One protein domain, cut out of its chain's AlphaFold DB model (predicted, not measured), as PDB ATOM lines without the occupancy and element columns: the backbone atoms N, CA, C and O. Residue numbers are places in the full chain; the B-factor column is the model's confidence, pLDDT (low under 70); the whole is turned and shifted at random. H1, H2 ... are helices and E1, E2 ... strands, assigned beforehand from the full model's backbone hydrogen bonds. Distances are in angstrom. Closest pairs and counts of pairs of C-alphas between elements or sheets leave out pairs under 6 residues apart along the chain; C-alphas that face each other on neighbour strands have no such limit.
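AT A GLANCE: This is residues 39 to 244 of the 244 residues of an uncharacterized protein of Cylicostephanus goldi (UniProt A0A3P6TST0). One strongly twisted sheet of eight strands curls like part of a barrel round the helix H1, while H2 lies over its edge strand E3, the short helices H3 and H4 make a small corner at that same end, and H5 lies over E5 and E6. The printed part has 206 residues with five named helices and eight named strands, in the order E1 H1 E2 E3 H2 H3 H4 E4 H5 E5 E6 E7 E8; the class is mixed, helices and strands. The mixed sheet runs E3 E2 E4 E5 E6 E1 E8 E7. The whole is compact, with a radius of gyration of the C-alphas of 17.1 A and spans of 46 by 41 by 38 A.

HOW THE PARTS SIT: After residues 39 to 60, with no named element, comes E1, residues 61 to 67, antiparallel to E8, residues 235 to 243, with N 64 and O 240 2.8 A apart. H1, residues 75 to 90, is on one face of the sheet, giving two layers; its C-alpha 81 is 6.0 A from that of Ile 230 in E7, residues 227 to 232. E2, residues 94 to 102, and E3, residues 119 to 127, form a hairpin, with N 99 and O 122 2.9 A apart. H2, residues 132 to 147, runs along E3 at a height over the sheet of 8.0 A and 25 degrees on the local plane. H1 and H2 touch at a steep tilt of 56 degrees, opposite ways, the closest C-alphas being those of Gly 76 and Leu 136, 6.5 A apart. H3, residues 152 to 158, and H4, residues 163 to 173, touch at a steep tilt of 59 degrees, with C-alphas 156 and 165 closest at 4.5 A; each only grazes the sheet. E4, residues 177 to 184, H5, residues 188 to 196, and E5, residues 204 to 210, form a strand-helix-strand unit, two parallel neighbour strands with a helix between, its crossover right-handed; N 182 and O 207 are 2.8 A apart. E6, residues 213 to 218, forms a hairpin with E5, with N 215 and O 208 2.8 A apart, and E7 forms another hairpin with E8, with N 237 and O 230 2.8 A apart. In H1 to H5 every O i to N i+4 pair is within hydrogen-bond range.

IN THESE COORDINATES: E1 begins at C-alpha 61, (-38.122, -17.970, 13.543), and E8, 26.7 A long, ends at C-alpha 243, (-42.588, -19.132, 13.529). E2 measures 25.7 A, E3 25.9 A, H1 22.6 A and H2 22.1 A.

THE WHOLE: The C-alphas of Gly 69 and His 161, the two farthest apart, are 51.7 A from each other. The printed part has no cut; the link from E2 to E3, 16 residues, is long. Residues 116 to 117 and 158 to 161 have pLDDT under 70.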
ATOM      1  N   GLU A  39      -1.981 -14.270   8.262       86.56
ATOM      2  CA  GLU A  39      -1.889 -15.681   7.882       86.56
ATOM      3  C   GLU A  39      -2.112 -16.625   9.070       86.56
ATOM      4  O   GLU A  39      -2.793 -17.642   8.917       86.56
ATOM      5  N   ASP A  40      -1.637 -16.244  10.258       86.44
ATOM      6  CA  ASP A  40      -1.744 -17.039  11.486       86.44
ATOM      7  C   ASP A  40      -3.202 -17.222  11.944       86.44
ATOM      8  O   ASP A  40      -3.524 -18.178  12.649       86.44
ATOM      9  N   PHE A  41      -4.105 -16.333  11.513       90.31
ATOM     10  CA  PHE A  41      -5.501 -16.286  11.964       90.31
ATOM     11  C   PHE A  41      -6.511 -16.666  10.878       90.31
ATOM     12  O   PHE A  41      -7.704 -16.795  11.165       90.31
ATOM     13  N   LEU A  42      -6.059 -16.920   9.643       91.19
ATOM     14  CA  LEU A  42      -6.924 -17.365   8.543       91.19
ATOM     15  C   LEU A  42      -7.655 -18.679   8.853       91.19
ATOM     16  O   LEU A  42      -8.708 -18.942   8.268       91.19
ATOM     17  N   CYS A  43      -7.119 -19.497   9.762       92.25
ATOM     18  CA  CYS A  43      -7.726 -20.751  10.201       92.25
ATOM     19  C   CYS A  43      -9.018 -20.554  11.015       92.25
ATOM     20  O   CYS A  43      -9.872 -21.435  10.999       92.25
ATOM     21  N   TYR A  44      -9.198 -19.405  11.679       94.12
ATOM     22  CA  TYR A  44     -10.408 -19.092  12.454       94.12
ATOM     23  C   TYR A  44     -11.537 -18.518  11.601       94.12
ATOM     24  O   TYR A  44     -12.695 -18.516  12.013       94.12
ATOM     25  N   MET A  45     -11.203 -18.041  10.405       93.69
ATOM     26  CA  MET A  45     -12.140 -17.433   9.473       93.69
ATOM     27  C   MET A  45     -12.022 -18.115   8.122       93.69
ATOM     28  O   MET A  45     -11.397 -17.561   7.222       93.69
ATOM     29  N   PRO A  46     -12.559 -19.327   7.950       94.06
ATOM     30  CA  PRO A  46     -12.651 -19.952   6.640       94.06
ATOM     31  C   PRO A  46     -13.673 -19.238   5.742       94.06
ATOM     32  O   PRO A  46     -14.491 -18.442   6.199       94.06
ATOM     33  N   GLN A  47     -13.633 -19.534   4.441       95.00
ATOM     34  CA  GLN A  47     -14.622 -19.017   3.495       95.00
ATOM     35  C   GLN A  47     -16.012 -19.580   3.819       95.00
ATOM     36  O   GLN A  47     -16.168 -20.801   3.938       95.00
ATOM     37  N   SER A  48     -17.002 -18.694   3.926       96.06
ATOM     38  CA  SER A  48     -18.409 -19.058   4.096       96.06
ATOM     39  C   SER A  48     -18.973 -19.703   2.837       96.06
ATOM     40  O   SER A  48     -18.649 -19.288   1.721       96.06
ATOM     41  N   GLU A  49     -19.863 -20.671   3.024       96.44
ATOM     42  CA  GLU A  49     -20.708 -21.170   1.944       96.44
ATOM     43  C   GLU A  49     -21.937 -20.276   1.753       96.44
ATOM     44  O   GLU A  49     -22.329 -19.515   2.639       96.44
ATOM     45  N   VAL A  50     -22.542 -20.353   0.569       94.69
ATOM     46  CA  VAL A  50     -23.767 -19.612   0.261       94.69
ATOM     47  C   VAL A  50     -24.953 -20.373   0.843       94.69
ATOM     48  O   VAL A  50     -25.224 -21.500   0.435       94.69
ATOM     49  N   LEU A  51     -25.674 -19.734   1.759       94.56
ATOM     50  CA  LEU A  51     -26.893 -20.270   2.360       94.56
ATOM     51  C   LEU A  51     -28.124 -19.661   1.695       94.56
ATOM     52  O   LEU A  51     -28.086 -18.528   1.209       94.56
ATOM     53  N   LYS A  52     -29.218 -20.419   1.665       93.00
ATOM     54  CA  LYS A  52     -30.500 -19.970   1.112       93.00
ATOM     55  C   LYS A  52     -31.579 -20.092   2.171       93.00
ATOM     56  O   LYS A  52     -31.794 -21.178   2.701       93.00
ATOM     57  N   PHE A  53     -32.263 -18.994   2.456       92.94
ATOM     58  CA  PHE A  53     -33.274 -18.925   3.505       92.94
ATOM     59  C   PHE A  53     -34.598 -18.423   2.949       92.94
ATOM     60  O   PHE A  53     -34.613 -17.656   1.984       92.94
ATOM     61  N   ASP A  54     -35.697 -18.849   3.570       90.94
ATOM     62  CA  ASP A  54     -37.019 -18.338   3.219       90.94
ATOM     63  C   ASP A  54     -37.276 -17.034   4.002       90.94
ATOM     64  O   ASP A  54     -36.979 -16.943   5.200       90.94
ATOM     65  N   CYS A  55     -37.823 -16.020   3.324       86.88
ATOM     66  CA  CYS A  55     -38.245 -14.767   3.953       86.88
ATOM     67  C   CYS A  55     -39.438 -15.023   4.884       86.88
ATOM     68  O   CYS A  55     -40.325 -15.810   4.551       86.88
ATOM     69  N   LEU A  56     -39.453 -14.359   6.041       87.94
ATOM     70  CA  LEU A  56     -40.542 -14.438   7.017       87.94
ATOM     71  C   LEU A  56     -41.356 -13.143   7.137       87.94
ATOM     72  O   LEU A  56     -42.227 -13.066   7.997       87.94
ATOM     73  N   ASP A  57     -41.115 -12.170   6.258       84.56
ATOM     74  CA  ASP A  57     -41.725 -10.840   6.297       84.56
ATOM     75  C   ASP A  57     -41.542 -10.179   7.677       84.56
ATOM     76  O   ASP A  57     -40.414  -9.876   8.055       84.56
ATOM     77  N   ASP A  58     -42.625  -9.974   8.432       85.38
ATOM     78  CA  ASP A  58     -42.641  -9.387   9.779       85.38
ATOM     79  C   ASP A  58     -42.493 -10.419  10.912       85.38
ATOM     80  O   ASP A  58     -42.473 -10.065  12.095       85.38
ATOM     81  N   LYS A  59     -42.396 -11.706  10.567       91.06
ATOM     82  CA  LYS A  59     -42.279 -12.807  11.525       91.06
ATOM     83  C   LYS A  59     -40.831 -13.170  11.785       91.06
ATOM     84  O   LYS A  59     -39.928 -12.918  10.990       91.06
ATOM     85  N   VAL A  60     -40.624 -13.864  12.894       93.50
ATOM     86  CA  VAL A  60     -39.315 -14.406  13.262       93.50
ATOM     87  C   VAL A  60     -39.395 -15.913  13.423       93.50
ATOM     88  O   VAL A  60     -40.409 -16.462  13.854       93.50
ATOM     89  N   GLN A  61     -38.306 -16.601  13.105       95.94
ATOM     90  CA  GLN A  61     -38.122 -17.970  13.543       95.94
ATOM     91  C   GLN A  61     -37.529 -17.961  14.947       95.94
ATOM     92  O   GLN A  61     -36.458 -17.397  15.180       95.94
ATOM     93  N   MET A  62     -38.210 -18.636  15.867       97.25
ATOM     94  CA  MET A  62     -37.690 -18.960  17.184       97.25
ATOM     95  C   MET A  62     -37.164 -20.397  17.180       97.25
ATOM     96  O   MET A  62     -37.833 -21.321  16.717       97.25
ATOM     97  N   ILE A  63     -35.962 -20.594  17.714       98.25
ATOM     98  CA  ILE A  63     -35.320 -21.898  17.888       98.25
ATOM     99  C   ILE A  63     -35.004 -22.053  19.372       98.25
ATOM    100  O   ILE A  63     -34.172 -21.333  19.912       98.25
ATOM    101  N   SER A  64     -35.667 -22.994  20.035       97.69
ATOM    102  CA  SER A  64     -35.417 -23.339  21.433       97.69
ATOM    103  C   SER A  64     -34.474 -24.531  21.510       97.69
ATOM    104  O   SER A  64     -34.798 -25.602  21.000       97.69
ATOM    105  N   ILE A  65     -33.345 -24.360  22.192       97.88
ATOM    106  CA  ILE A  65     -32.318 -25.378  22.401       97.88
ATOM    107  C   ILE A  65     -32.321 -25.813  23.865       97.88
ATOM    108  O   ILE A  65     -32.153 -24.997  24.770       97.88
ATOM    109  N   SER A  66     -32.459 -27.115  24.097       96.38
ATOM    110  CA  SER A  66     -32.377 -27.737  25.425       96.38
ATOM    111  C   SER A  66     -31.412 -28.919  25.411       96.38
ATOM    112  O   SER A  66     -31.366 -29.664  24.429       96.38
ATOM    113  N   LYS A  67     -30.670 -29.127  26.501       95.19
ATOM    114  CA  LYS A  67     -29.788 -30.286  26.683       95.19
ATOM    115  C   LYS A  67     -30.552 -31.405  27.392       95.19
ATOM    116  O   LYS A  67     -31.340 -31.142  28.298       95.19
ATOM    117  N   TYR A  68     -30.312 -32.654  27.000       90.94
ATOM    118  CA  TYR A  68     -30.849 -33.821  27.699       90.94
ATOM    119  C   TYR A  68     -30.483 -33.787  29.192       90.94
ATOM    120  O   TYR A  68     -29.341 -33.484  29.547       90.94
ATOM    121  N   GLY A  69     -31.451 -34.103  30.056       85.75
ATOM    122  CA  GLY A  69     -31.306 -33.989  31.511       85.75
ATOM    123  C   GLY A  69     -31.565 -32.582  32.068       85.75
ATOM    124  O   GLY A  69     -31.146 -32.302  33.186       85.75
ATOM    125  N   ASP A  70     -32.218 -31.710  31.292       78.12
ATOM    126  CA  ASP A  70     -32.709 -30.380  31.690       78.12
ATOM    127  C   ASP A  70     -31.641 -29.418  32.238       78.12
ATOM    128  O   ASP A  70     -31.948 -28.485  32.982       78.12
ATOM    129  N   GLN A  71     -30.381 -29.616  31.849       85.81
ATOM    130  CA  GLN A  71     -29.299 -28.666  32.104       85.81
ATOM    131  C   GLN A  71     -29.313 -27.544  31.062       85.81
ATOM    132  O   GLN A  71     -29.586 -27.781  29.885       85.81
ATOM    133  N   GLU A  72     -28.959 -26.331  31.476       89.19
ATOM    134  CA  GLU A  72     -28.825 -25.199  30.558       89.19
ATOM    135  C   GLU A  72     -27.686 -25.455  29.546       89.19
ATOM    136  O   GLU A  72     -26.551 -25.744  29.949       89.19
ATOM    137  N   PRO A  73     -27.952 -25.395  28.227       92.62
ATOM    138  CA  PRO A  73     -26.901 -25.439  27.218       92.62
ATOM    139  C   PRO A  73     -25.998 -24.207  27.299       92.62
ATOM    140  O   PRO A  73     -26.460 -23.099  27.554       92.62
ATOM    141  N   THR A  74     -24.714 -24.363  26.978       92.50
ATOM    142  CA  THR A  74     -23.845 -23.196  26.790       92.50
ATOM    143  C   THR A  74     -24.173 -22.483  25.473       92.50
ATOM    144  O   THR A  74     -24.733 -23.072  24.543       92.50
ATOM    145  N   GLN A  75     -23.770 -21.216  25.361       92.44
ATOM    146  CA  GLN A  75     -23.883 -20.431  24.123       92.44
ATOM    147  C   GLN A  75     -23.192 -21.132  22.945       92.44
ATOM    148  O   GLN A  75     -23.798 -21.326  21.894       92.44
ATOM    149  N   GLY A  76     -21.946 -21.579  23.144       94.00
ATOM    150  CA  GLY A  76     -21.173 -22.285  22.121       94.00
ATOM    151  C   GLY A  76     -21.844 -23.585  21.675       94.00
ATOM    152  O   GLY A  76     -21.985 -23.819  20.477       94.00
ATOM    153  N   ALA A  77     -22.342 -24.395  22.615       94.81
ATOM    154  CA  ALA A  77     -23.061 -25.622  22.273       94.81
ATOM    155  C   ALA A  77     -24.361 -25.340  21.507       94.81
ATOM    156  O   ALA A  77     -24.696 -26.066  20.573       94.81
ATOM    157  N   SER A  78     -25.073 -24.271  21.861       96.12
ATOM    158  CA  SER A  78     -26.314 -23.879  21.186       96.12
ATOM    159  C   SER A  78     -26.061 -23.448  19.743       96.12
ATOM    160  O   SER A  78     -26.741 -23.927  18.836       96.12
ATOM    161  N   LEU A  79     -25.031 -22.626  19.519       96.69
ATOM    162  CA  LEU A  79     -24.593 -22.219  18.181       96.69
ATOM    163  C   LEU A  79     -24.177 -23.411  17.327       96.69
ATOM    164  O   LEU A  79     -24.647 -23.548  16.198       96.69
ATOM    165  N   TYR A  80     -23.362 -24.305  17.892       97.00
ATOM    166  CA  TYR A  80     -22.997 -25.556  17.244       97.00
ATOM    167  C   TYR A  80     -24.242 -26.341  16.812       97.00
ATOM    168  O   TYR A  80     -24.341 -26.738  15.656       97.00
ATOM    169  N   CYS A  81     -25.231 -26.517  17.694       96.81
ATOM    170  CA  CYS A  81     -26.410 -27.312  17.359       96.81
ATOM    171  C   CYS A  81     -27.266 -26.684  16.255       96.81
ATOM    172  O   CYS A  81     -27.720 -27.404  15.363       96.81
ATOM    173  N   VAL A  82     -27.470 -25.362  16.284       97.50
ATOM    174  CA  VAL A  82     -28.189 -24.651  15.214       97.50
ATOM    175  C   VAL A  82     -27.458 -24.825  13.883       97.50
ATOM    176  O   VAL A  82     -28.086 -25.130  12.871       97.50
ATOM    177  N   PHE A  83     -26.129 -24.701  13.883       97.25
ATOM    178  CA  PHE A  83     -25.335 -24.798  12.660       97.25
ATOM    179  C   PHE A  83     -25.288 -26.231  12.123       97.25
ATOM    180  O   PHE A  83     -25.428 -26.420  10.921       97.25
ATOM    181  N   GLN A  84     -25.171 -27.247  12.982       96.88
ATOM    182  CA  GLN A  84     -25.243 -28.653  12.563       96.88
ATOM    183  C   GLN A  84     -26.607 -29.006  11.960       96.88
ATOM    184  O   GLN A  84     -26.666 -29.673  10.926       96.88
ATOM    185  N   ALA A  85     -27.703 -28.538  12.570       96.69
ATOM    186  CA  ALA A  85     -29.045 -28.720  12.018       96.69
ATOM    187  C   ALA A  85     -29.159 -28.074  10.629       96.69
ATOM    188  O   ALA A  85     -29.588 -28.721   9.674       96.69
ATOM    189  N   LEU A  86     -28.686 -26.834  10.501       96.69
ATOM    190  CA  LEU A  86     -28.729 -26.076   9.258       96.69
ATOM    191  C   LEU A  86     -27.884 -26.705   8.141       96.69
ATOM    192  O   LEU A  86     -28.353 -26.841   7.010       96.69
ATOM    193  N   MET A  87     -26.656 -27.130   8.453       96.69
ATOM    194  CA  MET A  87     -25.775 -27.816   7.502       96.69
ATOM    195  C   MET A  87     -26.415 -29.098   6.975       96.69
ATOM    196  O   MET A  87     -26.390 -29.355   5.772       96.69
ATOM    197  N   LYS A  88     -27.049 -29.875   7.863       94.50
ATOM    198  CA  LYS A  88     -27.759 -31.101   7.489       94.50
ATOM    199  C   LYS A  88     -28.927 -30.827   6.540       94.50
ATOM    200  O   LYS A  88     -29.111 -31.590   5.597       94.50
ATOM    201  N   GLU A  89     -29.702 -29.768   6.771       94.50
ATOM    202  CA  GLU A  89     -30.836 -29.425   5.903       94.50
ATOM    203  C   GLU A  89     -30.418 -28.894   4.534       94.50
ATOM    204  O   GLU A  89     -31.024 -29.251   3.525       94.50
ATOM    205  N   GLN A  90     -29.405 -28.027   4.489       94.75
ATOM    206  CA  GLN A  90     -28.999 -27.377   3.240       94.75
ATOM    207  C   GLN A  90     -27.955 -28.168   2.449       94.75
ATOM    208  O   GLN A  90     -27.671 -27.821   1.305       94.75
ATOM    209  N   GLY A  91     -27.382 -29.227   3.030       94.81
ATOM    210  CA  GLY A  91     -26.332 -30.022   2.393       94.81
ATOM    211  C   GLY A  91     -25.023 -29.252   2.187       94.81
ATOM    212  O   GLY A  91     -24.239 -29.606   1.307       94.81
ATOM    213  N   VAL A  92     -24.797 -28.200   2.976       96.12
ATOM    214  CA  VAL A  92     -23.556 -27.412   2.983       96.12
ATOM    215  C   VAL A  92     -22.573 -28.003   3.989       96.12
ATOM    216  O   VAL A  92     -22.974 -28.645   4.963       96.12
ATOM    217  N   LYS A  93     -21.275 -27.808   3.764       96.88
ATOM    218  CA  LYS A  93     -20.234 -28.379   4.630       96.88
ATOM    219  C   LYS A  93     -19.880 -27.461   5.782       96.88
ATOM    220  O   LYS A  93     -19.397 -27.961   6.789       96.88
ATOM    221  N   ARG A  94     -20.116 -26.158   5.640       97.25
ATOM    222  CA  ARG A  94     -19.728 -25.154   6.625       97.25
ATOM    223  C   ARG A  94     -20.778 -24.073   6.810       97.25
ATOM    224  O   ARG A  94     -21.342 -23.560   5.847       97.25
ATOM    225  N   VAL A  95     -20.920 -23.641   8.059       97.81
ATOM    226  CA  VAL A  95     -21.597 -22.394   8.428       97.81
ATOM    227  C   VAL A  95     -20.659 -21.551   9.289       97.81
ATOM    228  O   VAL A  95     -20.034 -22.059  10.223       97.81
ATOM    229  N   THR A  96     -20.556 -20.260   8.977       97.88
ATOM    230  CA  THR A  96     -19.709 -19.292   9.688       97.88
ATOM    231  C   THR A  96     -20.547 -18.258  10.437       97.88
ATOM    232  O   THR A  96     -21.680 -17.953  10.070       97.88
ATOM    233  N   GLY A  97     -19.992 -17.667  11.486       96.94
ATOM    234  CA  GLY A  97     -20.636 -16.553  12.164       96.94
ATOM    235  C   GLY A  97     -19.677 -15.739  13.015       96.94
ATOM    236  O   GLY A  97     -18.492 -16.050  13.109       96.94
ATOM    237  N   ALA A  98     -20.196 -14.684  13.637       95.38
ATOM    238  CA  ALA A  98     -19.479 -13.916  14.647       95.38
ATOM    239  C   ALA A  98     -20.359 -13.702  15.877       95.38
ATOM    240  O   ALA A  98     -21.503 -13.276  15.737       95.38
ATOM    241  N   LEU A  99     -19.838 -13.992  17.069       94.50
ATOM    242  CA  LEU A  99     -20.552 -13.813  18.329       94.50
ATOM    243  C   LEU A  99     -20.121 -12.497  18.966       94.50
ATOM    244  O   LEU A  99     -18.940 -12.300  19.244       94.50
ATOM    245  N   SER A 100     -21.080 -11.610  19.212       91.00
ATOM    246  CA  SER A 100     -20.858 -10.397  19.999       91.00
ATOM    247  C   SER A 100     -20.567 -10.800  21.442       91.00
ATOM    248  O   SER A 100     -21.380 -11.472  22.078       91.00
ATOM    249  N   TYR A 101     -19.388 -10.433  21.932       85.19
ATOM    250  CA  TYR A 101     -18.845 -10.898  23.202       85.19
ATOM    251  C   TYR A 101     -18.345  -9.707  24.025       85.19
ATOM    252  O   TYR A 101     -17.527  -8.924  23.538       85.19
ATOM    253  N   ASP A 102     -18.820  -9.571  25.268       83.19
ATOM    254  CA  ASP A 102     -18.336  -8.547  26.206       83.19
ATOM    255  C   ASP A 102     -16.986  -8.977  26.798       83.19
ATOM    256  O   ASP A 102     -16.907  -9.649  27.833       83.19
ATOM    257  N   LEU A 103     -15.900  -8.644  26.100       82.75
ATOM    258  CA  LEU A 103     -14.553  -9.004  26.520       82.75
ATOM    259  C   LEU A 103     -13.971  -7.915  27.428       82.75
ATOM    260  O   LEU A 103     -13.415  -6.926  26.962       82.75
ATOM    261  N   ARG A 104     -14.071  -8.112  28.748       79.62
ATOM    262  CA  ARG A 104     -13.522  -7.174  29.753       79.62
ATOM    263  C   ARG A 104     -12.213  -7.617  30.396       79.62
ATOM    264  O   ARG A 104     -11.537  -6.808  31.030       79.62
ATOM    265  N   THR A 105     -11.857  -8.884  30.224       79.38
ATOM    266  CA  THR A 105     -10.665  -9.480  30.825       79.38
ATOM    267  C   THR A 105      -9.697  -9.875  29.725       79.38
ATOM    268  O   THR A 105      -9.949 -10.828  28.986       79.38
ATOM    269  N   PHE A 106      -8.591  -9.143  29.642       87.81
ATOM    270  CA  PHE A 106      -7.495  -9.405  28.722       87.81
ATOM    271  C   PHE A 106      -6.279  -9.926  29.494       87.81
ATOM    272  O   PHE A 106      -6.126  -9.695  30.697       87.81
ATOM    273  N   GLU A 107      -5.382 -10.623  28.804       89.50
ATOM    274  CA  GLU A 107      -4.116 -11.066  29.374       89.50
ATOM    275  C   GLU A 107      -3.264  -9.845  29.739       89.50
ATOM    276  O   GLU A 107      -2.832  -9.079  28.874       89.50
ATOM    277  N   GLY A 108      -3.047  -9.645  31.041       87.25
ATOM    278  CA  GLY A 108      -2.251  -8.533  31.561       87.25
ATOM    279  C   GLY A 108      -2.923  -7.157  31.483       87.25
ATOM    280  O   GLY A 108      -2.256  -6.161  31.762       87.25
ATOM    281  N   PHE A 109      -4.217  -7.074  31.139       86.38
ATOM    282  CA  PHE A 109      -4.953  -5.808  31.093       86.38
ATOM    283  C   PHE A 109      -6.394  -5.944  31.615       86.38
ATOM    284  O   PHE A 109      -7.180  -6.766  31.148       86.38
ATOM    285  N   ASP A 110      -6.751  -5.090  32.576       83.00
ATOM    286  CA  ASP A 110      -8.100  -4.997  33.138       83.00
ATOM    287  C   ASP A 110      -8.888  -3.878  32.435       83.00
ATOM    288  O   ASP A 110      -8.646  -2.682  32.648       83.00
ATOM    289  N   ALA A 111      -9.849  -4.269  31.593       83.06
ATOM    290  CA  ALA A 111     -10.684  -3.339  30.839       83.06
ATOM    291  C   ALA A 111     -11.986  -2.950  31.565       83.06
ATOM    292  O   ALA A 111     -12.812  -2.241  30.990       83.06
ATOM    293  N   THR A 112     -12.183  -3.335  32.833       83.12
ATOM    294  CA  THR A 112     -13.417  -3.029  33.589       83.12
ATOM    295  C   THR A 112     -13.729  -1.533  33.683       83.12
ATOM    296  O   THR A 112     -14.898  -1.158  33.728       83.12
ATOM    297  N   ASN A 113     -12.704  -0.670  33.668       82.00
ATOM    298  CA  ASN A 113     -12.841   0.791  33.736       82.00
ATOM    299  C   ASN A 113     -12.713   1.491  32.364       82.00
ATOM    300  O   ASN A 113     -12.563   2.718  32.296       82.00
ATOM    301  N   VAL A 114     -12.747   0.750  31.254       80.44
ATOM    302  CA  VAL A 114     -12.830   1.355  29.919       80.44
ATOM    303  C   VAL A 114     -14.235   1.929  29.741       80.44
ATOM    304  O   VAL A 114     -15.230   1.222  29.869       80.44
ATOM    305  N   LEU A 115     -14.318   3.234  29.470       73.94
ATOM    306  CA  LEU A 115     -15.574   3.893  29.126       73.94
ATOM    307  C   LEU A 115     -15.745   3.796  27.612       73.94
ATOM    308  O   LEU A 115     -14.925   4.335  26.869       73.94
ATOM    309  N   GLY A 116     -16.799   3.119  27.174       65.38
ATOM    310  CA  GLY A 116     -17.074   2.862  25.765       65.38
ATOM    311  C   GLY A 116     -17.418   1.401  25.514       65.38
ATOM    312  O   GLY A 116     -17.489   0.596  26.443       65.38
ATOM    313  N   ASP A 117     -17.655   1.087  24.246       63.41
ATOM    314  CA  ASP A 117     -17.964  -0.262  23.808       63.41
ATOM    315  C   ASP A 117     -16.680  -1.111  23.741       63.41
ATOM    316  O   ASP A 117     -15.762  -0.806  22.979       63.41
ATOM    317  N   VAL A 118     -16.605  -2.133  24.594       72.31
ATOM    318  CA  VAL A 118     -15.555  -3.169  24.614       72.31
ATOM    319  C   VAL A 118     -16.060  -4.486  24.020       72.31
ATOM    320  O   VAL A 118     -15.320  -5.469  23.991       72.31
ATOM    321  N   HIS A 119     -17.302  -4.517  23.520       77.25
ATOM    322  CA  HIS A 119     -17.812  -5.681  22.819       77.25
ATOM    323  C   HIS A 119     -17.044  -5.851  21.512       77.25
ATOM    324  O   HIS A 119     -16.916  -4.933  20.699       77.25
ATOM    325  N   THR A 120     -16.548  -7.061  21.296       85.94
ATOM    326  CA  THR A 120     -15.946  -7.463  20.028       85.94
ATOM    327  C   THR A 120     -16.740  -8.621  19.444       85.94
ATOM    328  O   THR A 120     -17.482  -9.309  20.147       85.94
ATOM    329  N   LYS A 121     -16.629  -8.818  18.132       89.75
ATOM    330  CA  LYS A 121     -17.262  -9.944  17.451       89.75
ATOM    331  C   LYS A 121     -16.221 -11.042  17.293       89.75
ATOM    332  O   LYS A 121     -15.268 -10.881  16.546       89.75
ATOM    333  N   ILE A 122     -16.397 -12.159  17.982       93.94
ATOM    334  CA  ILE A 122     -15.481 -13.295  17.880       93.94
ATOM    335  C   ILE A 122     -15.957 -14.182  16.728       93.94
ATOM    336  O   ILE A 122     -17.077 -14.697  16.810       93.94
ATOM    337  N   PRO A 123     -15.179 -14.355  15.646       95.50
ATOM    338  CA  PRO A 123     -15.563 -15.236  14.561       95.50
ATOM    339  C   PRO A 123     -15.532 -16.690  15.023       95.50
ATOM    340  O   PRO A 123     -14.714 -17.101  15.845       95.50
ATOM    341  N   PHE A 124     -16.430 -17.479  14.460       96.69
ATOM    342  CA  PHE A 124     -16.512 -18.909  14.682       96.69
ATOM    343  C   PHE A 124     -17.087 -19.583  13.440       96.69
ATOM    344  O   PHE A 124     -17.680 -18.950  12.565       96.69
ATOM    345  N   PHE A 125     -16.920 -20.895  13.351       97.69
ATOM    346  CA  PHE A 125     -17.538 -21.691  12.302       97.69
ATOM    347  C   PHE A 125     -17.719 -23.118  12.778       97.69
ATOM    348  O   PHE A 125     -16.995 -23.570  13.667       97.69
ATOM    349  N   SER A 126     -18.649 -23.825  12.150       97.06
ATOM    350  CA  SER A 126     -18.797 -25.264  12.315       97.06
ATOM    351  C   SER A 126     -18.713 -25.964  10.965       97.06
ATOM    352  O   SER A 126     -19.093 -25.385   9.945       97.06
ATOM    353  N   GLU A 127     -18.197 -27.189  10.980       96.81
ATOM    354  CA  GLU A 127     -18.121 -28.080   9.820       96.81
ATOM    355  C   GLU A 127     -19.098 -29.250   9.974       96.81
ATOM    356  O   GLU A 127     -19.398 -29.698  11.084       96.81
ATOM    357  N   ILE A 128     -19.584 -29.793   8.865       93.25
ATOM    358  CA  ILE A 128     -20.491 -30.938   8.874       93.25
ATOM    359  C   ILE A 128     -19.831 -32.157   9.534       93.25
ATOM    360  O   ILE A 128     -18.723 -32.559   9.180       93.25
ATOM    361  N   GLY A 129     -20.528 -32.765  10.498       87.00
ATOM    362  CA  GLY A 129     -20.039 -33.958  11.202       87.00
ATOM    363  C   GLY A 129     -18.891 -33.695  12.180       87.00
ATOM    364  O   GLY A 129     -18.340 -34.641  12.741       87.00
ATOM    365  N   GLU A 130     -18.528 -32.432  12.398       93.81
ATOM    366  CA  GLU A 130     -17.596 -32.031  13.441       93.81
ATOM    367  C   GLU A 130     -18.119 -32.395  14.834       93.81
ATOM    368  O   GLU A 130     -19.304 -32.243  15.118       93.81
ATOM    369  N   ASP A 131     -17.227 -32.822  15.729       94.00
ATOM    370  CA  ASP A 131     -17.560 -33.032  17.138       94.00
ATOM    371  C   ASP A 131     -17.678 -31.702  17.903       94.00
ATOM    372  O   ASP A 131     -16.881 -30.784  17.711       94.00
ATOM    373  N   LEU A 132     -18.628 -31.629  18.840       95.25
ATOM    374  CA  LEU A 132     -18.864 -30.435  19.656       95.25
ATOM    375  C   LEU A 132     -17.597 -29.956  20.381       95.25
ATOM    376  O   LEU A 132     -17.360 -28.753  20.435       95.25
ATOM    377  N   ASN A 133     -16.774 -30.858  20.924       94.62
ATOM    378  CA  ASN A 133     -15.573 -30.429  21.643       94.62
ATOM    379  C   ASN A 133     -14.548 -29.818  20.686       94.62
ATOM    380  O   ASN A 133     -13.932 -28.822  21.029       94.62
ATOM    381  N   VAL A 134     -14.434 -30.331  19.457       95.56
ATOM    382  CA  VAL A 134     -13.551 -29.749  18.432       95.56
ATOM    383  C   VAL A 134     -14.000 -28.333  18.060       95.56
ATOM    384  O   VAL A 134     -13.168 -27.433  17.932       95.56
ATOM    385  N   PHE A 135     -15.312 -28.117  17.938       96.31
ATOM    386  CA  PHE A 135     -15.874 -26.782  17.740       96.31
ATOM    387  C   PHE A 135     -15.541 -25.843  18.912       96.31
ATOM    388  O   PHE A 135     -15.059 -24.731  18.686       96.31
ATOM    389  N   LEU A 136     -15.780 -26.285  20.153       95.56
ATOM    390  CA  LEU A 136     -15.548 -25.478  21.356       95.56
ATOM    391  C   LEU A 136     -14.063 -25.163  21.555       95.56
ATOM    392  O   LEU A 136     -13.728 -24.002  21.763       95.56
ATOM    393  N   ASP A 137     -13.177 -26.145  21.394       96.06
ATOM    394  CA  ASP A 137     -11.726 -25.966  21.506       96.06
ATOM    395  C   ASP A 137     -11.219 -24.940  20.483       96.06
ATOM    396  O   ASP A 137     -10.399 -24.074  20.798       96.06
ATOM    397  N   ARG A 138     -11.736 -24.987  19.246       96.69
ATOM    398  CA  ARG A 138     -11.389 -23.997  18.219       96.69
ATOM    399  C   ARG A 138     -11.920 -22.607  18.563       96.69
ATOM    400  O   ARG A 138     -11.206 -21.624  18.349       96.69
ATOM    401  N   PHE A 139     -13.148 -22.512  19.068       95.50
ATOM    402  CA  PHE A 139     -13.715 -21.240  19.507       95.50
ATOM    403  C   PHE A 139     -12.909 -20.639  20.662       95.50
ATOM    404  O   PHE A 139     -12.544 -19.466  20.602       95.50
ATOM    405  N   ASP A 140     -12.550 -21.445  21.661       94.69
ATOM    406  CA  ASP A 140     -11.749 -21.020  22.808       94.69
ATOM    407  C   ASP A 140     -10.334 -20.599  22.398       94.69
ATOM    408  O   ASP A 140      -9.810 -19.610  22.915       94.69
ATOM    409  N   ALA A 141      -9.728 -21.279  21.418       95.81
ATOM    410  CA  ALA A 141      -8.453 -20.861  20.844       95.81
ATOM    411  C   ALA A 141      -8.559 -19.489  20.148       95.81
ATOM    412  O   ALA A 141      -7.698 -18.630  20.354       95.81
ATOM    413  N   CYS A 142      -9.634 -19.252  19.385       95.56
ATOM    414  CA  CYS A 142      -9.896 -17.949  18.771       95.56
ATOM    415  C   CYS A 142     -10.114 -16.868  19.840       95.56
ATOM    416  O   CYS A 142      -9.461 -15.826  19.813       95.56
ATOM    417  N   LEU A 143     -10.957 -17.135  20.841       93.44
ATOM    418  CA  LEU A 143     -11.189 -16.239  21.973       93.44
ATOM    419  C   LEU A 143      -9.890 -15.940  22.741       93.44
ATOM    420  O   LEU A 143      -9.691 -14.819  23.207       93.44
ATOM    421  N   GLY A 144      -8.981 -16.911  22.839       94.00
ATOM    422  CA  GLY A 144      -7.641 -16.740  23.396       94.00
ATOM    423  C   GLY A 144      -6.802 -15.696  22.652       94.00
ATOM    424  O   GLY A 144      -6.102 -14.914  23.291       94.00
ATOM    425  N   ALA A 145      -6.907 -15.614  21.322       93.88
ATOM    426  CA  ALA A 145      -6.262 -14.550  20.551       93.88
ATOM    427  C   ALA A 145      -6.825 -13.166  20.919       93.88
ATOM    428  O   ALA A 145      -6.065 -12.247  21.229       93.88
ATOM    429  N   TYR A 146      -8.152 -13.039  21.000       93.50
ATOM    430  CA  TYR A 146      -8.800 -11.788  21.406       93.50
ATOM    431  C   TYR A 146      -8.459 -11.382  22.841       93.50
ATOM    432  O   TYR A 146      -8.228 -10.204  23.108       93.50
ATOM    433  N   ARG A 147      -8.338 -12.343  23.766       92.69
ATOM    434  CA  ARG A 147      -7.874 -12.092  25.143       92.69
ATOM    435  C   ARG A 147      -6.458 -11.528  25.199       92.69
ATOM    436  O   ARG A 147      -6.157 -10.799  26.135       92.69
ATOM    437  N   LYS A 148      -5.615 -11.790  24.200       92.94
ATOM    438  CA  LYS A 148      -4.281 -11.179  24.051       92.94
ATOM    439  C   LYS A 148      -4.318  -9.790  23.408       92.94
ATOM    440  O   LYS A 148      -3.270  -9.201  23.172       92.94
ATOM    441  N   GLY A 149      -5.509  -9.281  23.094       90.38
ATOM    442  CA  GLY A 149      -5.713  -8.019  22.393       90.38
ATOM    443  C   GLY A 149      -5.626  -8.123  20.872       90.38
ATOM    444  O   GLY A 149      -5.666  -7.087  20.214       90.38
ATOM    445  N   ILE A 150      -5.512  -9.330  20.305       91.31
ATOM    446  CA  ILE A 150      -5.460  -9.543  18.853       91.31
ATOM    447  C   ILE A 150      -6.886  -9.540  18.304       91.31
ATOM    448  O   ILE A 150      -7.669 -10.436  18.608       91.31
ATOM    449  N   ASP A 151      -7.222  -8.546  17.486       88.44
ATOM    450  CA  ASP A 151      -8.562  -8.403  16.913       88.44
ATOM    451  C   ASP A 151      -8.502  -8.662  15.403       88.44
ATOM    452  O   ASP A 151      -7.882  -7.911  14.650       88.44
ATOM    453  N   LEU A 152      -9.148  -9.733  14.934       89.00
ATOM    454  CA  LEU A 152      -9.071 -10.136  13.522       89.00
ATOM    455  C   LEU A 152      -9.736  -9.112  12.595       89.00
ATOM    456  O   LEU A 152      -9.310  -8.966  11.450       89.00
ATOM    457  N   ARG A 153     -10.749  -8.375  13.066       86.06
ATOM    458  CA  ARG A 153     -11.349  -7.276  12.301       86.06
ATOM    459  C   ARG A 153     -10.384  -6.096  12.218       86.06
ATOM    460  O   ARG A 153     -10.302  -5.445  11.175       86.06
ATOM    461  N   TRP A 154      -9.642  -5.830  13.292       85.62
ATOM    462  CA  TRP A 154      -8.562  -4.847  13.282       85.62
ATOM    463  C   TRP A 154      -7.474  -5.234  12.278       85.62
ATOM    464  O   TRP A 154      -7.120  -4.411  11.441       85.62
ATOM    465  N   LEU A 155      -7.018  -6.491  12.271       85.69
ATOM    466  CA  LEU A 155      -6.049  -6.987  11.283       85.69
ATOM    467  C   LEU A 155      -6.578  -6.854   9.844       85.69
ATOM    468  O   LEU A 155      -5.887  -6.332   8.971       85.69
ATOM    469  N   ALA A 156      -7.842  -7.223   9.612       82.88
ATOM    470  CA  ALA A 156      -8.498  -7.105   8.308       82.88
ATOM    471  C   ALA A 156      -8.588  -5.657   7.784       82.88
ATOM    472  O   ALA A 156      -8.646  -5.442   6.575       82.88
ATOM    473  N   THR A 157      -8.627  -4.662   8.678       76.44
ATOM    474  CA  THR A 157      -8.798  -3.239   8.323       76.44
ATOM    475  C   THR A 157      -7.522  -2.405   8.449       76.44
ATOM    476  O   THR A 157      -7.429  -1.353   7.823       76.44
ATOM    477  N   GLY A 158      -6.537  -2.860   9.226       68.62
ATOM    478  CA  GLY A 158      -5.288  -2.147   9.488       68.62
ATOM    479  C   GLY A 158      -4.224  -2.331   8.408       68.62
ATOM    480  O   GLY A 158      -3.422  -1.427   8.188       68.62
ATOM    481  N   GLU A 159      -4.238  -3.462   7.694       64.81
ATOM    482  CA  GLU A 159      -3.217  -3.822   6.700       64.81
ATOM    483  C   GLU A 159      -3.797  -4.070   5.299       64.81
ATOM    484  O   GLU A 159      -3.370  -4.986   4.608       64.81
ATOM    485  N   VAL A 160      -4.756  -3.261   4.833       61.88
ATOM    486  CA  VAL A 160      -5.516  -3.467   3.564       61.88
ATOM    487  C   VAL A 160      -4.636  -3.720   2.312       61.88
ATOM    488  O   VAL A 160      -5.110  -4.184   1.273       61.88
ATOM    489  N   HIS A 161      -3.339  -3.436   2.398       68.25
ATOM    490  CA  HIS A 161      -2.355  -3.658   1.345       68.25
ATOM    491  C   HIS A 161      -1.774  -5.085   1.280       68.25
ATOM    492  O   HIS A 161      -1.156  -5.412   0.267       68.25
ATOM    493  N   THR A 162      -1.953  -5.941   2.296       83.06
ATOM    494  CA  THR A 162      -1.482  -7.339   2.259       83.06
ATOM    495  C   THR A 162      -2.558  -8.279   1.713       83.06
ATOM    496  O   THR A 162      -3.760  -8.050   1.866       83.06
ATOM    497  N   HIS A 163      -2.136  -9.370   1.066       86.38
ATOM    498  CA  HIS A 163      -3.067 -10.385   0.568       86.38
ATOM    499  C   HIS A 163      -3.874 -11.018   1.716       86.38
ATOM    500  O   HIS A 163      -5.092 -11.152   1.606       86.38
ATOM    501  N   GLY A 164      -3.221 -11.341   2.841       87.56
ATOM    502  CA  GLY A 164      -3.875 -11.900   4.024       87.56
ATOM    503  C   GLY A 164      -4.975 -10.998   4.591       87.56
ATOM    504  O   GLY A 164      -6.075 -11.484   4.865       87.56
ATOM    505  N   ALA A 165      -4.739  -9.686   4.684       88.00
ATOM    506  CA  ALA A 165      -5.748  -8.738   5.161       88.00
ATOM    507  C   ALA A 165      -6.958  -8.648   4.222       88.00
ATOM    508  O   ALA A 165      -8.097  -8.643   4.685       88.00
ATOM    509  N   GLN A 166      -6.739  -8.651   2.902       89.50
ATOM    510  CA  GLN A 166      -7.826  -8.662   1.912       89.50
ATOM    511  C   GLN A 166      -8.672  -9.935   2.003       89.50
ATOM    512  O   GLN A 166      -9.904  -9.879   1.915       89.50
ATOM    513  N   VAL A 167      -8.024 -11.085   2.213       92.12
ATOM    514  CA  VAL A 167      -8.712 -12.361   2.428       92.12
ATOM    515  C   VAL A 167      -9.536 -12.310   3.716       92.12
ATOM    516  O   VAL A 167     -10.724 -12.629   3.673       92.12
ATOM    517  N   LEU A 168      -8.961 -11.864   4.838       91.38
ATOM    518  CA  LEU A 168      -9.695 -11.715   6.101       91.38
ATOM    519  C   LEU A 168     -10.880 -10.756   5.965       91.38
ATOM    520  O   LEU A 168     -11.984 -11.105   6.376       91.38
ATOM    521  N   ALA A 169     -10.688  -9.594   5.340       91.31
ATOM    522  CA  ALA A 169     -11.750  -8.615   5.120       91.31
ATOM    523  C   ALA A 169     -12.897  -9.195   4.278       91.31
ATOM    524  O   ALA A 169     -14.069  -9.031   4.618       91.31
ATOM    525  N   THR A 170     -12.571  -9.931   3.213       92.62
ATOM    526  CA  THR A 170     -13.569 -10.600   2.366       92.62
ATOM    527  C   THR A 170     -14.357 -11.639   3.159       92.62
ATOM    528  O   THR A 170     -15.588 -11.654   3.114       92.62
ATOM    529  N   ARG A 171     -13.671 -12.490   3.929       93.69
ATOM    530  CA  ARG A 171     -14.316 -13.531   4.741       93.69
ATOM    531  C   ARG A 171     -15.155 -12.943   5.873       93.69
ATOM    532  O   ARG A 171     -16.247 -13.432   6.128       93.69
ATOM    533  N   TRP A 172     -14.700 -11.854   6.487       92.44
ATOM    534  CA  TRP A 172     -15.453 -11.113   7.498       92.44
ATOM    535  C   TRP A 172     -16.770 -10.558   6.957       92.44
ATOM    536  O   TRP A 172     -17.823 -10.735   7.564       92.44
ATOM    537  N   ASN A 173     -16.725  -9.929   5.785       91.12
ATOM    538  CA  ASN A 173     -17.901  -9.323   5.162       91.12
ATOM    539  C   ASN A 173     -18.867 -10.351   4.550       91.12
ATOM    540  O   ASN A 173     -19.951  -9.982   4.111       91.12
ATOM    541  N   THR A 174     -18.485 -11.629   4.512       93.19
ATOM    542  CA  THR A 174     -19.287 -12.724   3.948       93.19
ATOM    543  C   THR A 174     -19.669 -13.778   4.987       93.19
ATOM    544  O   THR A 174     -20.086 -14.875   4.622       93.19
ATOM    545  N   LEU A 175     -19.535 -13.483   6.285       95.06
ATOM    546  CA  LEU A 175     -19.993 -14.376   7.354       95.06
ATOM    547  C   LEU A 175     -21.496 -14.658   7.235       95.06
ATOM    548  O   LEU A 175     -22.280 -13.757   6.931       95.06
ATOM    549  N   ASN A 176     -21.904 -15.904   7.496       96.88
ATOM    550  CA  ASN A 176     -23.311 -16.277   7.354       96.88
ATOM    551  C   ASN A 176     -24.197 -15.675   8.441       96.88
ATOM    552  O   ASN A 176     -25.342 -15.352   8.147       96.88
ATOM    553  N   PHE A 177     -23.683 -15.528   9.665       96.75
ATOM    554  CA  PHE A 177     -24.457 -15.039  10.804       96.75
ATOM    555  C   PHE A 177     -23.705 -14.005  11.642       96.75
ATOM    556  O   PHE A 177     -22.511 -14.134  11.911       96.75
ATOM    557  N   SER A 178     -24.436 -13.015  12.144       94.94
ATOM    558  CA  SER A 178     -23.988 -12.143  13.230       94.94
ATOM    559  C   SER A 178     -24.848 -12.421  14.455       94.94
ATOM    560  O   SER A 178     -26.035 -12.120  14.456       94.94
ATOM    561  N   VAL A 179     -24.258 -12.977  15.505       95.81
ATOM    562  CA  VAL A 179     -24.976 -13.392  16.711       95.81
ATOM    563  C   VAL A 179     -24.764 -12.381  17.828       95.81
ATOM    564  O   VAL A 179     -23.643 -11.918  18.061       95.81
ATOM    565  N   ASN A 180     -25.828 -12.064  18.555       93.25
ATOM    566  CA  ASN A 180     -25.761 -11.290  19.784       93.25
ATOM    567  C   ASN A 180     -26.347 -12.079  20.953       93.25
ATOM    568  O   ASN A 180     -27.425 -12.651  20.820       93.25
ATOM    569  N   TYR A 181     -25.650 -12.101  22.089       91.56
ATOM    570  CA  TYR A 181     -26.161 -12.719  23.306       91.56
ATOM    571  C   TYR A 181     -26.702 -11.653  24.261       91.56
ATOM    572  O   TYR A 181     -25.948 -10.822  24.759       91.56
ATOM    573  N   LEU A 182     -28.004 -11.697  24.535       91.38
ATOM    574  CA  LEU A 182     -28.717 -10.675  25.306       91.38
ATOM    575  C   LEU A 182     -28.770 -10.967  26.814       91.38
ATOM    576  O   LEU A 182     -29.312 -10.170  27.578       91.38
ATOM    577  N   GLY A 183     -28.226 -12.100  27.266       89.81
ATOM    578  CA  GLY A 183     -28.332 -12.532  28.660       89.81
ATOM    579  C   GLY A 183     -29.560 -13.403  28.918       89.81
ATOM    580  O   GLY A 183     -29.978 -14.172  28.055       89.81
ATOM    581  N   MET A 184     -30.112 -13.303  30.129       93.19
ATOM    582  CA  MET A 184     -31.248 -14.106  30.582       93.19
ATOM    583  C   MET A 184     -32.561 -13.322  30.484       93.19
ATOM    584  O   MET A 184     -32.698 -12.249  31.072       93.19
ATOM    585  N   ALA A 185     -33.551 -13.892  29.803       94.31
ATOM    586  CA  ALA A 185     -34.905 -13.368  29.713       94.31
ATOM    587  C   ALA A 185     -35.810 -14.009  30.775       94.31
ATOM    588  O   ALA A 185     -36.045 -15.221  30.775       94.31
ATOM    589  N   ILE A 186     -36.382 -13.186  31.655       92.31
ATOM    590  CA  ILE A 186     -37.349 -13.644  32.666       92.31
ATOM    591  C   ILE A 186     -38.712 -13.922  32.013       92.31
ATOM    592  O   ILE A 186     -39.322 -14.959  32.272       92.31
ATOM    593  N   ASN A 187     -39.167 -13.027  31.129       95.19
ATOM    594  CA  ASN A 187     -40.405 -13.172  30.368       95.19
ATOM    595  C   ASN A 187     -40.097 -13.319  28.873       95.19
ATOM    596  O   ASN A 187     -39.572 -12.405  28.242       95.19
ATOM    597  N   LEU A 188     -40.450 -14.476  28.311       93.75
ATOM    598  CA  LEU A 188     -40.229 -14.781  26.900       93.75
ATOM    599  C   LEU A 188     -41.046 -13.875  25.967       93.75
ATOM    600  O   LEU A 188     -40.540 -13.471  24.927       93.75
ATOM    601  N   LYS A 189     -42.296 -13.550  26.322       94.12
ATOM    602  CA  LYS A 189     -43.177 -12.753  25.455       94.12
ATOM    603  C   LYS A 189     -42.676 -11.323  25.310       94.12
ATOM    604  O   LYS A 189     -42.652 -10.812  24.196       94.12
ATOM    605  N   ASP A 190     -42.248 -10.725  26.417       94.25
ATOM    606  CA  ASP A 190     -41.724  -9.358  26.428       94.25
ATOM    607  C   ASP A 190     -40.426  -9.295  25.609       94.25
ATOM    608  O   ASP A 190     -40.327  -8.494  24.689       94.25
ATOM    609  N   MET A 191     -39.495 -10.237  25.830       94.38
ATOM    610  CA  MET A 191     -38.247 -10.324  25.057       94.38
ATOM    611  C   MET A 191     -38.493 -10.519  23.551       94.38
ATOM    612  O   MET A 191     -37.838  -9.885  22.728       94.38
ATOM    613  N   LEU A 192     -39.442 -11.380  23.163       92.88
ATOM    614  CA  LEU A 192     -39.801 -11.562  21.752       92.88
ATOM    615  C   LEU A 192     -40.422 -10.297  21.154       92.88
ATOM    616  O   LEU A 192     -40.121  -9.966  20.010       92.88
ATOM    617  N   SER A 193     -41.270  -9.597  21.909       91.88
ATOM    618  CA  SER A 193     -41.852  -8.322  21.485       91.88
ATOM    619  C   SER A 193     -40.771  -7.261  21.273       91.88
ATOM    620  O   SER A 193     -40.801  -6.563  20.263       91.88
ATOM    621  N   ASP A 194     -39.804  -7.171  22.188       92.00
ATOM    622  CA  ASP A 194     -38.685  -6.234  22.090       92.00
ATOM    623  C   ASP A 194     -37.817  -6.534  20.863       92.00
ATOM    624  O   ASP A 194     -37.493  -5.625  20.104       92.00
ATOM    625  N   ILE A 195     -37.491  -7.810  20.618       90.00
ATOM    626  CA  ILE A 195     -36.712  -8.218  19.441       90.00
ATOM    627  C   ILE A 195     -37.467  -7.894  18.148       90.00
ATOM    628  O   ILE A 195     -36.878  -7.307  17.248       90.00
ATOM    629  N   LYS A 196     -38.762  -8.225  18.048       88.69
ATOM    630  CA  LYS A 196     -39.585  -7.916  16.861       88.69
ATOM    631  C   LYS A 196     -39.759  -6.415  16.623       88.69
ATOM    632  O   LYS A 196     -39.984  -6.001  15.493       88.69
ATOM    633  N   GLY A 197     -39.681  -5.603  17.678       85.19
ATOM    634  CA  GLY A 197     -39.733  -4.145  17.582       85.19
ATOM    635  C   GLY A 197     -38.453  -3.509  17.033       85.19
ATOM    636  O   GLY A 197     -38.447  -2.306  16.767       85.19
ATOM    637  N   ILE A 198     -37.376  -4.282  16.878       83.56
ATOM    638  CA  ILE A 198     -36.095  -3.828  16.338       83.56
ATOM    639  C   ILE A 198     -35.984  -4.306  14.892       83.56
ATOM    640  O   ILE A 198     -36.115  -5.493  14.613       83.56
ATOM    641  N   ASP A 199     -35.681  -3.384  13.982       76.31
ATOM    642  CA  ASP A 199     -35.273  -3.745  12.626       76.31
ATOM    643  C   ASP A 199     -33.813  -4.215  12.668       76.31
ATOM    644  O   ASP A 199     -32.919  -3.465  13.076       76.31
ATOM    645  N   PHE A 200     -33.572  -5.481  12.332       79.56
ATOM    646  CA  PHE A 200     -32.236  -6.069  12.314       79.56
ATOM    647  C   PHE A 200     -31.977  -6.794  10.998       79.56
ATOM    648  O   PHE A 200     -32.883  -7.352  10.381       79.56
ATOM    649  N   ASP A 201     -30.705  -6.803  10.590       81.44
ATOM    650  CA  ASP A 201     -30.278  -7.441   9.350       81.44
ATOM    651  C   ASP A 201     -30.724  -8.905   9.297       81.44
ATOM    652  O   ASP A 201     -30.713  -9.634  10.289       81.44
ATOM    653  N   HIS A 202     -31.047  -9.375   8.099       80.94
ATOM    654  CA  HIS A 202     -31.560 -10.722   7.871       80.94
ATOM    655  C   HIS A 202     -30.667 -11.865   8.391       80.94
ATOM    656  O   HIS A 202     -31.164 -12.947   8.696       80.94
ATOM    657  N   ASN A 203     -29.356 -11.638   8.490       86.38
ATOM    658  CA  ASN A 203     -28.384 -12.601   9.009       86.38
ATOM    659  C   ASN A 203     -28.098 -12.434  10.515       86.38
ATOM    660  O   ASN A 203     -27.188 -13.076  11.053       86.38
ATOM    661  N   PHE A 204     -28.831 -11.554  11.194       92.88
ATOM    662  CA  PHE A 204     -28.658 -11.282  12.610       92.88
ATOM    663  C   PHE A 204     -29.481 -12.259  13.454       92.88
ATOM    664  O   PHE A 204     -30.676 -12.457  13.237       92.88
ATOM    665  N   MET A 205     -28.826 -12.879  14.434       95.75
ATOM    666  CA  MET A 205     -29.437 -13.835  15.351       95.75
ATOM    667  C   MET A 205     -29.317 -13.315  16.780       95.75
ATOM    668  O   MET A 205     -28.214 -13.154  17.305       95.75
ATOM    669  N   ASN A 206     -30.453 -13.093  17.430       95.44
ATOM    670  CA  ASN A 206     -30.503 -12.758  18.847       95.44
ATOM    671  C   ASN A 206     -30.606 -14.040  19.670       95.44
ATOM    672  O   ASN A 206     -31.482 -14.864  19.428       95.44
ATOM    673  N   MET A 207     -29.717 -14.202  20.639       96.06
ATOM    674  CA  MET A 207     -29.632 -15.372  21.501       96.06
ATOM    675  C   MET A 207     -29.794 -14.953  22.961       96.06
ATOM    676  O   MET A 207     -29.184 -13.984  23.403       96.06
ATOM    677  N   PHE A 208     -30.585 -15.681  23.736       95.62
ATOM    678  CA  PHE A 208     -30.765 -15.429  25.167       95.62
ATOM    679  C   PHE A 208     -31.134 -16.714  25.898       95.62
ATOM    680  O   PHE A 208     -31.583 -17.681  25.284       95.62
ATOM    681  N   THR A 209     -30.953 -16.746  27.212       95.94
ATOM    682  CA  THR A 209     -31.379 -17.880  28.036       95.94
ATOM    683  C   THR A 209     -32.763 -17.621  28.612       95.94
ATOM    684  O   THR A 209     -33.091 -16.510  29.023       95.94
ATOM    685  N   HIS A 210     -33.615 -18.639  28.627       94.69
ATOM    686  CA  HIS A 210     -34.915 -18.592  29.282       94.69
ATOM    687  C   HIS A 210     -35.183 -19.941  29.941       94.69
ATOM    688  O   HIS A 210     -35.294 -20.962  29.257       94.69
ATOM    689  N   LYS A 211     -35.311 -19.947  31.275       91.06
ATOM    690  CA  LYS A 211     -35.356 -21.182  32.078       91.06
ATOM    691  C   LYS A 211     -34.111 -22.034  31.766       91.06
ATOM    692  O   LYS A 211     -33.017 -21.493  31.753       91.06
ATOM    693  N   ASN A 212     -34.268 -23.322  31.460       91.88
ATOM    694  CA  ASN A 212     -33.155 -24.238  31.175       91.88
ATOM    695  C   ASN A 212     -32.904 -24.396  29.664       91.88
ATOM    696  O   ASN A 212     -32.586 -25.482  29.177       91.88
ATOM    697  N   SER A 213     -33.142 -23.346  28.881       95.00
ATOM    698  CA  SER A 213     -32.997 -23.380  27.426       95.00
ATOM    699  C   SER A 213     -32.338 -22.115  26.911       95.00
ATOM    700  O   SER A 213     -32.535 -21.027  27.452       95.00
ATOM    701  N   VAL A 214     -31.583 -22.267  25.829       97.38
ATOM    702  CA  VAL A 214     -31.120 -21.145  25.017       97.38
ATOM    703  C   VAL A 214     -32.122 -20.959  23.889       97.38
ATOM    704  O   VAL A 214     -32.510 -21.926  23.240       97.38
ATOM    705  N   ILE A 215     -32.562 -19.728  23.671       97.81
ATOM    706  CA  ILE A 215     -33.478 -19.348  22.603       97.81
ATOM    707  C   ILE A 215     -32.701 -18.515  21.591       97.81
ATOM    708  O   ILE A 215     -32.053 -17.539  21.967       97.81
ATOM    709  N   CYS A 216     -32.789 -18.887  20.318       97.50
ATOM    710  CA  CYS A 216     -32.304 -18.097  19.194       97.50
ATOM    711  C   CYS A 216     -33.494 -17.546  18.403       97.50
ATOM    712  O   CYS A 216     -34.440 -18.281  18.118       97.50
ATOM    713  N   VAL A 217     -33.435 -16.273  18.026       96.62
ATOM    714  CA  VAL A 217     -34.464 -15.572  17.251       96.62
ATOM    715  C   VAL A 217     -33.816 -14.930  16.031       96.62
ATOM    716  O   VAL A 217     -32.803 -14.240  16.161       96.62
ATOM    717  N   ILE A 218     -34.390 -15.166  14.854       95.19
ATOM    718  CA  ILE A 218     -33.877 -14.682  13.567       95.19
ATOM    719  C   ILE A 218     -35.032 -14.320  12.623       95.19
ATOM    720  O   ILE A 218     -36.065 -14.983  12.616       95.19
ATOM    721  N   GLY A 219     -34.860 -13.278  11.808       92.62
ATOM    722  CA  GLY A 219     -35.882 -12.744  10.891       92.62
ATOM    723  C   GLY A 219     -36.046 -13.536   9.588       92.62
ATOM    724  O   GLY A 219     -36.593 -13.038   8.610       92.62
ATOM    725  N   GLN A 220     -35.515 -14.755   9.534       92.56
ATOM    726  CA  GLN A 220     -35.591 -15.640   8.378       92.56
ATOM    727  C   GLN A 220     -35.848 -17.067   8.830       92.56
ATOM    728  O   GLN A 220     -35.472 -17.463   9.934       92.56
ATOM    729  N   ARG A 221     -36.450 -17.873   7.958       95.19
ATOM    730  CA  ARG A 221     -36.593 -19.300   8.221       95.19
ATOM    731  C   ARG A 221     -35.315 -20.003   7.792       95.19
ATOM    732  O   ARG A 221     -35.106 -20.265   6.607       95.19
ATOM    733  N   ILE A 222     -34.469 -20.303   8.771       96.00
ATOM    734  CA  ILE A 222     -33.206 -21.010   8.554       96.00
ATOM    735  C   ILE A 222     -33.349 -22.525   8.719       96.00
ATOM    736  O   ILE A 222     -32.613 -23.269   8.081       96.00
ATOM    737  N   LEU A 223     -34.313 -22.968   9.529       96.88
ATOM    738  CA  LEU A 223     -34.621 -24.374   9.787       96.88
ATOM    739  C   LEU A 223     -36.051 -24.706   9.330       96.88
ATOM    740  O   LEU A 223     -36.999 -23.983   9.654       96.88
ATOM    741  N   LYS A 224     -36.240 -25.764   8.542       95.69
ATOM    742  CA  LYS A 224     -37.549 -26.105   7.959       95.69
ATOM    743  C   LYS A 224     -38.378 -27.018   8.850       95.69
ATOM    744  O   LYS A 224     -39.576 -26.763   9.001       95.69
ATOM    745  N   ASP A 225     -37.759 -28.025   9.442       95.56
ATOM    746  CA  ASP A 225     -38.413 -28.952  10.356       95.56
ATOM    747  C   ASP A 225     -38.716 -28.310  11.717       95.56
ATOM    748  O   ASP A 225     -38.037 -27.396  12.193       95.56
ATOM    749  N   SER A 226     -39.760 -28.818  12.375       95.50
ATOM    750  CA  SER A 226     -40.210 -28.349  13.692       95.50
ATOM    751  C   SER A 226     -39.307 -28.804  14.839       95.50
ATOM    752  O   SER A 226     -39.374 -28.254  15.942       95.50
ATOM    753  N   SER A 227     -38.473 -29.824  14.617       97.00
ATOM    754  CA  SER A 227     -37.589 -30.352  15.648       97.00
ATOM    755  C   SER A 227     -36.357 -31.053  15.098       97.00
ATOM    756  O   SER A 227     -36.447 -31.767  14.103       97.00
ATOM    757  N   TYR A 228     -35.244 -30.945  15.825       97.25
ATOM    758  CA  TYR A 228     -33.997 -31.648  15.531       97.25
ATOM    759  C   TYR A 228     -33.415 -32.258  16.795       97.25
ATOM    760  O   TYR A 228     -33.616 -31.763  17.906       97.25
ATOM    761  N   VAL A 229     -32.635 -33.316  16.598       96.50
ATOM    762  CA  VAL A 229     -31.819 -33.931  17.640       96.50
ATOM    763  C   VAL A 229     -30.373 -33.885  17.181       96.50
ATOM    764  O   VAL A 229     -30.036 -34.458  16.144       96.50
ATOM    765  N   ILE A 230     -29.529 -33.209  17.956       95.38
ATOM    766  CA  ILE A 230     -28.095 -33.100  17.697       95.38
ATOM    767  C   ILE A 230     -27.354 -33.890  18.769       95.38
ATOM    768  O   ILE A 230     -27.552 -33.683  19.966       95.38
ATOM    769  N   GLN A 231     -26.517 -34.825  18.330       91.44
ATOM    770  CA  GLN A 231     -25.708 -35.655  19.211       91.44
ATOM    771  C   GLN A 231     -24.312 -35.048  19.326       91.44
ATOM    772  O   GLN A 231     -23.553 -35.057  18.363       91.44
ATOM    773  N   GLY A 232     -23.974 -34.537  20.505       80.88
ATOM    774  CA  GLY A 232     -22.587 -34.343  20.907       80.88
ATOM    775  C   GLY A 232     -22.046 -35.624  21.545       80.88
ATOM    776  O   GLY A 232     -22.807 -36.429  22.084       80.88
ATOM    777  N   LYS A 233     -20.722 -35.804  21.554       76.94
ATOM    778  CA  LYS A 233     -20.059 -37.016  22.075       76.94
ATOM    779  C   LYS A 233     -20.454 -37.417  23.504       76.94
ATOM    780  O   LYS A 233     -20.359 -38.589  23.850       76.94
ATOM    781  N   GLN A 234     -20.881 -36.463  24.333       81.62
ATOM    782  CA  GLN A 234     -21.271 -36.688  25.734       81.62
ATOM    783  C   GLN A 234     -22.662 -36.142  26.089       81.62
ATOM    784  O   GLN A 234     -23.075 -36.219  27.244       81.62
ATOM    785  N   ALA A 235     -23.378 -35.546  25.134       89.31
ATOM    786  CA  ALA A 235     -24.652 -34.893  25.405       89.31
ATOM    787  C   ALA A 235     -25.539 -34.875  24.164       89.31
ATOM    788  O   ALA A 235     -25.076 -34.599  23.062       89.31
ATOM    789  N   THR A 236     -26.832 -35.088  24.368       94.75
ATOM    790  CA  THR A 236     -27.851 -34.908  23.335       94.75
ATOM    791  C   THR A 236     -28.518 -33.550  23.512       94.75
ATOM    792  O   THR A 236     -28.861 -33.167  24.631       94.75
ATOM    793  N   TYR A 237     -28.736 -32.845  22.408       96.62
ATOM    794  CA  TYR A 237     -29.442 -31.571  22.371       96.62
ATOM    795  C   TYR A 237     -30.700 -31.697  21.518       96.62
ATOM    796  O   TYR A 237     -30.698 -32.354  20.474       96.62
ATOM    797  N   TYR A 238     -31.764 -31.038  21.961       97.06
ATOM    798  CA  TYR A 238     -33.038 -30.966  21.262       97.06
ATOM    799  C   TYR A 238     -33.284 -29.535  20.828       97.06
ATOM    800  O   TYR A 238     -33.204 -28.614  21.643       97.06
ATOM    801  N   LEU A 239     -33.587 -29.370  19.546       98.19
ATOM    802  CA  LEU A 239     -33.982 -28.101  18.960       98.19
ATOM    803  C   LEU A 239     -35.465 -28.195  18.644       98.19
ATOM    804  O   LEU A 239     -35.893 -29.168  18.026       98.19
ATOM    805  N   LYS A 240     -36.237 -27.194  19.048       97.94
ATOM    806  CA  LYS A 240     -37.629 -27.010  18.629       97.94
ATOM    807  C   LYS A 240     -37.744 -25.679  17.916       97.94
ATOM    808  O   LYS A 240     -37.225 -24.688  18.423       97.94
ATOM    809  N   THR A 241     -38.409 -25.659  16.773       97.81
ATOM    810  CA  THR A 241     -38.576 -24.446  15.974       97.81
ATOM    811  C   THR A 241     -40.042 -24.028  15.939       97.81
ATOM    812  O   THR A 241     -40.950 -24.864  15.942       97.81
ATOM    813  N   SER A 242     -40.276 -22.721  15.924       96.94
ATOM    814  CA  SER A 242     -41.585 -22.119  15.681       96.94
ATOM    815  C   SER A 242     -41.421 -20.839  14.866       96.94
ATOM    816  O   SER A 242     -40.337 -20.255  14.817       96.94
ATOM    817  N   ILE A 243     -42.489 -20.440  14.177       96.12
ATOM    818  CA  ILE A 243     -42.588 -19.132  13.529       96.12
ATOM    819  C   ILE A 243     -43.533 -18.294  14.378       96.12
ATOM    820  O   ILE A 243     -44.673 -18.707  14.597       96.12
ATOM    821  N   GLU A 244     -43.048 -17.150  14.844       91.12
ATOM    822  CA  GLU A 244     -43.756 -16.241  15.748       91.12
ATOM    823  C   GLU A 244     -44.058 -14.911  15.071       91.12
ATOM    824  O   GLU A 244     -43.151 -14.326  14.441       91.12
TER     825      GLU A 244